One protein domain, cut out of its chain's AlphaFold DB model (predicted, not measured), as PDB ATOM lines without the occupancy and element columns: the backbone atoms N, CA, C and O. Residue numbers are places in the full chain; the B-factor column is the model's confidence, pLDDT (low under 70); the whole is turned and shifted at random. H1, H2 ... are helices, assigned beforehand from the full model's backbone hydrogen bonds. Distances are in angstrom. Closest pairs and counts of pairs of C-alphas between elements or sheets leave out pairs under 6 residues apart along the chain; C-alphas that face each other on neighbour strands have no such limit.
ATOM      1  N   ALA A  40     -15.668 -42.247  41.693       79.19
ATOM      2  CA  ALA A  40     -17.084 -42.305  41.340       79.19
ATOM      3  C   ALA A  40     -17.371 -41.629  39.987       79.19
ATOM      4  O   ALA A  40     -18.094 -42.201  39.179       79.19
ATOM      5  N   LEU A  41     -16.759 -40.476  39.688       83.00
ATOM      6  CA  LEU A  41     -16.890 -39.839  38.370       83.00
ATOM      7  C   LEU A  41     -16.357 -40.735  37.243       83.00
ATOM      8  O   LEU A  41     -17.029 -40.890  36.229       83.00
ATOM      9  N   VAL A  42     -15.193 -41.372  37.420       88.19
ATOM     10  CA  VAL A  42     -14.660 -42.310  36.412       88.19
ATOM     11  C   VAL A  42     -15.615 -43.485  36.179       88.19
ATOM     12  O   VAL A  42     -15.824 -43.889  35.038       88.19
ATOM     13  N   LEU A  43     -16.209 -44.023  37.247       85.81
ATOM     14  CA  LEU A  43     -17.159 -45.133  37.164       85.81
ATOM     15  C   LEU A  43     -18.480 -44.723  36.499       85.81
ATOM     16  O   LEU A  43     -18.996 -45.492  35.695       85.81
ATOM     17  N   VAL A  44     -18.986 -43.513  36.758       85.19
ATOM     18  CA  VAL A  44     -20.170 -42.972  36.065       85.19
ATOM     19  C   VAL A  44     -19.909 -42.849  34.565       85.19
ATOM     20  O   VAL A  44     -20.732 -43.290  33.764       85.19
ATOM     21  N   GLU A  45     -18.756 -42.299  34.177       89.00
ATOM     22  CA  GLU A  45     -18.368 -42.180  32.768       89.00
ATOM     23  C   GLU A  45     -18.205 -43.555  32.108       89.00
ATOM     24  O   GLU A  45     -18.684 -43.765  30.995       89.00
ATOM     25  N   LEU A  46     -17.592 -44.523  32.799       88.94
ATOM     26  CA  LEU A  46     -17.516 -45.909  32.331       88.94
ATOM     27  C   LEU A  46     -18.915 -46.513  32.149       88.94
ATOM     28  O   LEU A  46     -19.190 -47.135  31.127       88.94
ATOM     29  N   GLY A  47     -19.814 -46.311  33.112       88.06
ATOM     30  CA  GLY A  47     -21.196 -46.771  33.030       88.06
ATOM     31  C   GLY A  47     -21.936 -46.158  31.840       88.06
ATOM     32  O   GLY A  47     -22.620 -46.876  31.113       88.06
ATOM     33  N   GLY A  48     -21.726 -44.864  31.577       87.69
ATOM     34  CA  GLY A  48     -22.244 -44.178  30.392       87.69
ATOM     35  C   GLY A  48     -21.692 -44.750  29.082       87.69
ATOM     36  O   GLY A  48     -22.463 -45.038  28.169       87.69
ATOM     37  N   GLN A  49     -20.379 -44.989  29.003       85.38
ATOM     38  CA  GLN A  49     -19.738 -45.609  27.834       85.38
ATOM     39  C   GLN A  49     -20.245 -47.030  27.568       85.38
ATOM     40  O   GLN A  49     -20.385 -47.438  26.417       85.38
ATOM     41  N   CYS A  50     -20.555 -47.768  28.630       87.94
ATOM     42  CA  CYS A  50     -21.052 -49.137  28.556       87.94
ATOM     43  C   CYS A  50     -22.579 -49.236  28.485       87.94
ATOM     44  O   CYS A  50     -23.113 -50.341  28.508       87.94
ATOM     45  N   ASN A  51     -23.275 -48.096  28.391       87.19
ATOM     46  CA  ASN A  51     -24.735 -48.000  28.379       87.19
ATOM     47  C   ASN A  51     -25.401 -48.761  29.545       87.19
ATOM     48  O   ASN A  51     -26.460 -49.367  29.389       87.19
ATOM     49  N   VAL A  52     -24.753 -48.750  30.712       80.94
ATOM     50  CA  VAL A  52     -25.235 -49.405  31.928       80.94
ATOM     51  C   VAL A  52     -26.102 -48.418  32.687       80.94
ATOM     52  O   VAL A  52     -25.644 -47.344  33.095       80.94
ATOM     53  N   ASN A  53     -27.364 -48.781  32.895       80.62
ATOM     54  CA  ASN A  53     -28.285 -47.928  33.634       80.62
ATOM     55  C   ASN A  53     -27.794 -47.737  35.073       80.62
ATOM     56  O   ASN A  53     -27.235 -48.651  35.670       80.62
ATOM     57  N   ALA A  54     -28.086 -46.587  35.688       70.25
ATOM     58  CA  ALA A  54     -27.696 -46.313  37.078       70.25
ATOM     59  C   ALA A  54     -28.203 -47.375  38.079       70.25
ATOM     60  O   ALA A  54     -27.610 -47.568  39.132       70.25
ATOM     61  N   ARG A  55     -29.291 -48.082  37.739       68.31
ATOM     62  CA  ARG A  55     -29.846 -49.188  38.532       68.31
ATOM     63  C   ARG A  55     -29.030 -50.487  38.432       68.31
ATOM     64  O   ARG A  55     -29.140 -51.315  39.323       68.31
ATOM     65  N   GLU A  56     -28.264 -50.656  37.359       68.44
ATOM     66  CA  GLU A  56     -27.392 -51.810  37.092       68.44
ATOM     67  C   GLU A  56     -25.933 -51.538  37.510       68.44
ATOM     68  O   GLU A  56     -25.115 -52.450  37.529       68.44
ATOM     69  N   GLN A  57     -25.597 -50.296  37.886       69.38
ATOM     70  CA  GLN A  57     -24.303 -49.916  38.472       69.38
ATOM     71  C   GLN A  57     -24.281 -50.178  39.987       69.38
ATOM     72  O   GLN A  57     -23.998 -49.287  40.786       69.38
ATOM     73  N   ASP A  58     -24.640 -51.396  40.385       77.75
ATOM     74  CA  ASP A  58     -24.554 -51.841  41.777       77.75
ATOM     75  C   ASP A  58     -23.124 -52.281  42.156       77.75
ATOM     76  O   ASP A  58     -22.198 -52.246  41.339       77.75
ATOM     77  N   ASP A  59     -22.923 -52.700  43.411       78.25
ATOM     78  CA  ASP A  59     -21.612 -53.113  43.929       78.25
ATOM     79  C   ASP A  59     -20.943 -54.220  43.095       78.25
ATOM     80  O   ASP A  59     -19.714 -54.245  42.982       78.25
ATOM     81  N   SER A  60     -21.716 -55.131  42.494       81.56
ATOM     82  CA  SER A  60     -21.175 -56.222  41.677       81.56
ATOM     83  C   SER A  60     -20.610 -55.702  40.356       81.56
ATOM     84  O   SER A  60     -19.502 -56.077  39.964       81.56
ATOM     85  N   TRP A  61     -21.309 -54.754  39.725       84.69
ATOM     86  CA  TRP A  61     -20.825 -54.075  38.530       84.69
ATOM     87  C   TRP A  61     -19.600 -53.220  38.839       84.69
ATOM     88  O   TRP A  61     -18.614 -53.281  38.108       84.69
ATOM     89  N   ILE A  62     -19.616 -52.472  39.948       82.31
ATOM     90  CA  ILE A  62     -18.476 -51.653  40.380       82.31
ATOM     91  C   ILE A  62     -17.246 -52.541  40.609       82.31
ATOM     92  O   ILE A  62     -16.151 -52.208  40.154       82.31
ATOM     93  N   GLN A  63     -17.404 -53.698  41.256       82.38
ATOM     94  CA  GLN A  63     -16.306 -54.648  41.448       82.38
ATOM     95  C   GLN A  63     -15.781 -55.214  40.125       82.38
ATOM     96  O   GLN A  63     -14.564 -55.271  39.935       82.38
ATOM     97  N   ALA A  64     -16.667 -55.589  39.200       85.69
ATOM     98  CA  ALA A  64     -16.274 -56.074  37.880       85.69
ATOM     99  C   ALA A  64     -15.547 -54.984  37.076       85.69
ATOM    100  O   ALA A  64     -14.465 -55.218  36.540       85.69
ATOM    101  N   ALA A  65     -16.079 -53.761  37.072       87.06
ATOM    102  CA  ALA A  65     -15.471 -52.590  36.458       87.06
ATOM    103  C   ALA A  65     -14.067 -52.318  37.011       87.06
ATOM    104  O   ALA A  65     -13.132 -52.122  36.234       87.06
ATOM    105  N   LEU A  66     -13.898 -52.354  38.336       84.69
ATOM    106  CA  LEU A  66     -12.603 -52.173  38.995       84.69
ATOM    107  C   LEU A  66     -11.628 -53.316  38.696       84.69
ATOM    108  O   LEU A  66     -10.434 -53.061  38.553       84.69
ATOM    109  N   ALA A  67     -12.103 -54.556  38.585       85.56
ATOM    110  CA  ALA A  67     -11.268 -55.701  38.233       85.56
ATOM    111  C   ALA A  67     -10.776 -55.619  36.780       85.56
ATOM    112  O   ALA A  67      -9.581 -55.778  36.527       85.56
ATOM    113  N   THR A  68     -11.671 -55.307  35.840       88.50
ATOM    114  CA  THR A  68     -11.358 -55.182  34.410       88.50
ATOM    115  C   THR A  68     -10.512 -53.943  34.113       88.50
ATOM    116  O   THR A  68      -9.581 -54.007  33.316       88.50
ATOM    117  N   ASN A  69     -10.779 -52.822  34.788       90.19
ATOM    118  CA  ASN A  69     -10.191 -51.519  34.465       90.19
ATOM    119  C   ASN A  69      -9.293 -50.957  35.564       90.19
ATOM    120  O   ASN A  69      -9.099 -49.744  35.639       90.19
ATOM    121  N   LYS A  70      -8.708 -51.813  36.411       84.62
ATOM    122  CA  LYS A  70      -7.880 -51.380  37.550       84.62
ATOM    123  C   LYS A  70      -6.822 -50.339  37.166       84.62
ATOM    124  O   LYS A  70      -6.647 -49.351  37.872       84.62
ATOM    125  N   GLY A  71      -6.115 -50.566  36.057       86.38
ATOM    126  CA  GLY A  71      -5.091 -49.651  35.543       86.38
ATOM    127  C   GLY A  71      -5.684 -48.322  35.056       86.38
ATOM    128  O   GLY A  71      -5.380 -47.288  35.652       86.38
ATOM    129  N   PRO A  72      -6.548 -48.335  34.024       89.94
ATOM    130  CA  PRO A  72      -7.174 -47.126  33.485       89.94
ATOM    131  C   PRO A  72      -7.951 -46.299  34.520       89.94
ATOM    132  O   PRO A  72      -7.804 -45.080  34.540       89.94
ATOM    133  N   ILE A  73      -8.710 -46.927  35.429       88.31
ATOM    134  CA  ILE A  73      -9.449 -46.219  36.492       88.31
ATOM    135  C   ILE A  73      -8.489 -45.528  37.463       88.31
ATOM    136  O   ILE A  73      -8.708 -44.371  37.827       88.31
ATOM    137  N   SER A  74      -7.405 -46.203  37.860       87.56
ATOM    138  CA  SER A  74      -6.377 -45.603  38.715       87.56
ATOM    139  C   SER A  74      -5.703 -44.412  38.030       87.56
ATOM    140  O   SER A  74      -5.610 -43.331  38.615       87.56
ATOM    141  N   ALA A  75      -5.332 -44.566  36.756       87.81
ATOM    142  CA  ALA A  75      -4.738 -43.499  35.955       87.81
ATOM    143  C   ALA A  75      -5.689 -42.303  35.775       87.81
ATOM    144  O   ALA A  75      -5.271 -41.161  35.961       87.81
ATOM    145  N   ALA A  76      -6.968 -42.549  35.479       89.31
ATOM    146  CA  ALA A  76      -7.989 -41.512  35.343       89.31
ATOM    147  C   ALA A  76      -8.211 -40.765  36.666       89.31
ATOM    148  O   ALA A  76      -8.240 -39.535  36.693       89.31
ATOM    149  N   THR A  77      -8.285 -41.494  37.781       88.19
ATOM    150  CA  THR A  77      -8.451 -40.897  39.114       88.19
ATOM    151  C   THR A  77      -7.239 -40.050  39.502       88.19
ATOM    152  O   THR A  77      -7.390 -38.938  40.014       88.19
ATOM    153  N   GLN A  78      -6.025 -40.536  39.226       85.88
ATOM    154  CA  GLN A  78      -4.798 -39.779  39.463       85.88
ATOM    155  C   GLN A  78      -4.718 -38.539  38.566       85.88
ATOM    156  O   GLN A  78      -4.357 -37.468  39.044       85.88
ATOM    157  N   ALA A  79      -5.087 -38.653  37.290       87.12
ATOM    158  CA  ALA A  79      -5.115 -37.523  36.369       87.12
ATOM    159  C   ALA A  79      -6.093 -36.436  36.829       87.12
ATOM    160  O   ALA A  79      -5.742 -35.258  36.793       87.12
ATOM    161  N   LEU A  80      -7.267 -36.825  37.342       84.19
ATOM    162  CA  LEU A  80      -8.182 -35.897  38.002       84.19
ATOM    163  C   LEU A  80      -7.504 -35.244  39.211       84.19
ATOM    164  O   LEU A  80      -7.559 -34.024  39.341       84.19
ATOM    165  N   ARG A  81      -6.856 -36.022  40.096       85.62
ATOM    166  CA  ARG A  81      -6.139 -35.500  41.283       85.62
ATOM    167  C   ARG A  81      -5.068 -34.472  40.924       85.62
ATOM    168  O   ARG A  81      -4.937 -33.478  41.629       85.62
ATOM    169  N   GLU A  82      -4.330 -34.711  39.850       86.69
ATOM    170  CA  GLU A  82      -3.270 -33.828  39.358       86.69
ATOM    171  C   GLU A  82      -3.783 -32.668  38.488       86.69
ATOM    172  O   GLU A  82      -2.959 -31.910  37.984       86.69
ATOM    173  N   ASP A  83      -5.102 -32.545  38.304       86.88
ATOM    174  CA  ASP A  83      -5.752 -31.554  37.435       86.88
ATOM    175  C   ASP A  83      -5.212 -31.574  35.991       86.88
ATOM    176  O   ASP A  83      -4.887 -30.557  35.383       86.88
ATOM    177  N   LYS A  84      -5.053 -32.785  35.440       88.38
ATOM    178  CA  LYS A  84      -4.545 -33.027  34.081       88.38
ATOM    179  C   LYS A  84      -5.668 -33.552  33.184       88.38
ATOM    180  O   LYS A  84      -5.751 -34.769  32.983       88.38
ATOM    181  N   PRO A  85      -6.514 -32.671  32.617       84.06
ATOM    182  CA  PRO A  85      -7.672 -33.082  31.822       84.06
ATOM    183  C   PRO A  85      -7.280 -33.914  30.594       84.06
ATOM    184  O   PRO A  85      -7.970 -34.878  30.277       84.06
ATOM    185  N   ASP A  86      -6.138 -33.630  29.964       90.69
ATOM    186  CA  ASP A  86      -5.658 -34.404  28.810       90.69
ATOM    187  C   ASP A  86      -5.356 -35.860  29.181       90.69
ATOM    188  O   ASP A  86      -5.762 -36.785  28.479       90.69
ATOM    189  N   LYS A  87      -4.693 -36.076  30.326       89.94
ATOM    190  CA  LYS A  87      -4.389 -37.422  30.833       89.94
ATOM    191  C   LYS A  87      -5.644 -38.155  31.291       89.94
ATOM    192  O   LYS A  87      -5.711 -39.373  31.176       89.94
ATOM    193  N   TYR A  88      -6.621 -37.419  31.816       88.88
ATOM    194  CA  TYR A  88      -7.910 -37.978  32.196       88.88
ATOM    195  C   TYR A  88      -8.666 -38.474  30.957       88.88
ATOM    196  O   TYR A  88      -9.038 -39.642  30.906       88.88
ATOM    197  N   MET A  89      -8.796 -37.639  29.922       87.12
ATOM    198  CA  MET A  89      -9.426 -38.012  28.649       87.12
ATOM    199  C   MET A  89      -8.705 -39.170  27.949       87.12
ATOM    200  O   MET A  89      -9.352 -40.022  27.348       87.12
ATOM    201  N   ASP A  90      -7.374 -39.213  28.019       92.75
ATOM    202  CA  ASP A  90      -6.580 -40.323  27.493       92.75
ATOM    203  C   ASP A  90      -6.870 -41.629  28.250       92.75
ATOM    204  O   ASP A  90      -7.219 -42.635  27.638       92.75
ATOM    205  N   ALA A  91      -6.863 -41.590  29.587       88.69
ATOM    206  CA  ALA A  91      -7.188 -42.744  30.422       88.69
ATOM    207  C   ALA A  91      -8.617 -43.268  30.187       88.69
ATOM    208  O   ALA A  91      -8.820 -44.483  30.178       88.69
ATOM    209  N   LEU A  92      -9.593 -42.382  29.941       88.19
ATOM    210  CA  LEU A  92     -10.972 -42.781  29.635       88.19
ATOM    211  C   LEU A  92     -11.088 -43.593  28.338       88.19
ATOM    212  O   LEU A  92     -11.912 -44.497  28.275       88.19
ATOM    213  N   LYS A  93     -10.260 -43.325  27.319       90.44
ATOM    214  CA  LYS A  93     -10.278 -44.082  26.048       90.44
ATOM    215  C   LYS A  93      -9.803 -45.525  26.204       90.44
ATOM    216  O   LYS A  93     -10.057 -46.353  25.333       90.44
ATOM    217  N   HIS A  94      -9.080 -45.812  27.283       90.81
ATOM    218  CA  HIS A  94      -8.583 -47.146  27.606       90.81
ATOM    219  C   HIS A  94      -9.529 -47.933  28.516       90.81
ATOM    220  O   HIS A  94      -9.216 -49.070  28.871       90.81
ATOM    221  N   LEU A  95     -10.664 -47.346  28.897       88.88
ATOM    222  CA  LEU A  95     -11.700 -48.044  29.634       88.88
ATOM    223  C   LEU A  95     -12.390 -49.083  28.745       88.88
ATOM    224  O   LEU A  95     -12.717 -48.841  27.587       88.88
ATOM    225  N   GLN A  96     -12.611 -50.255  29.318       90.50
ATOM    226  CA  GLN A  96     -13.274 -51.395  28.710       90.50
ATOM    227  C   GLN A  96     -14.531 -51.721  29.501       90.50
ATOM    228  O   GLN A  96     -14.536 -51.685  30.732       90.50
TER     229      GLN A  96
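What this domain is: This is residues 40 to 96 of the 100 residues of an uncharacterized protein of Pokkaliibacter plantistimulans (UniProt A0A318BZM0). A small helical hairpin of H3 and H4 makes one end of an elongated domain, H1 packs on its side at a steep tilt, with a part of H3 alone touching it, and H2 turns off before the first residue of H3 at nearly a right angle. At the other end of the long axis the loop of residues 50 to 58 swings round from H1 to H2. The printed part has 57 residues, with four named helices in the order H1, H2, H3, H4 along the chain and no named strand, and its class is all helix. It is compact, with a radius of gyration of the C-alphas of 10.9 A, and the C-alphas span 30 by 18 by 17 A along their three main axes.

How they stand to each other: The longest helix is H3, residues 70 to 81. It forms a helical hairpin with H4, residues 85 to 93: the two touch with 17 pairs of C-alphas within 8 A, and the closest C-alphas are those of Ala 76 and Tyr 88, 4.7 A apart. Their lines stand at a shallow tilt of 18 degrees, and they run opposite ways. H3 also touches H1, residues 40 to 49, with residues 73 to 77 of H3 alone. The closest C-alphas of H1 and H3 are those of Val 42 and Ile 73, 6.5 A apart. These two helices stand at a steep tilt of 58 degrees and run opposite ways. H1 and H4 are close but not clearly touching, with Val 42 and Leu 92 the closest at 7.7 A between C-alphas. They run the same way at a steep tilt of 48 degrees. H2, residues 59 to 68, touches no helix. It is close to H1 but not clearly touching, with the C-alphas of Leu 43 and Ile 62 the closest at 7.4 A, and the lines of the two helices are about perpendicular, at 81 degrees. H2 is also close to H3 but not clearly touching, with the C-alphas of Leu 66 and Ile 73 the closest at 7.2 A, and these lines are about perpendicular at 82 degrees. H2 and H4 are apart. In H1, H2, H3 and H4, every O i to N i+4 pair inside the helix is within hydrogen-bond range.

Where its parts are: H3 runs 16.4 A from C-alpha 70 at (-7.880, -51.380, 37.550) to C-alpha 81 at (-6.139, -35.500, 41.283), so that y rises along it. H4 measures 12.7 A from C-alpha 85 to C-alpha 93, and y falls along it, ending at (-10.278, -44.082, 26.048). H1 measures 14.2 A from Ala 40 to Gln 49 and begins at C-alpha 40, (-17.084, -42.305, 41.340). H2 measures 14.1 A from Asp 59 to Thr 68.

The domain as a whole: The two C-alphas farthest apart are those of Arg 55 and Glu 82, 30.7 A, and the C-alphas of Ala 40 and Gln 96 are 16.0 A apart. The printed part has no cut. The links from H2 to H3, of 1 residue, and from H3 to H4, of 3 residues, are tight, while the link from H1 to H2, of 9 residues, is short. In the full chain of 100 residues the printed part begins at residue 40 and ends at residue 96. The mean pLDDT of the printed part is 85.3, and the model's confidence is low, under 70, at residues 55 to 57.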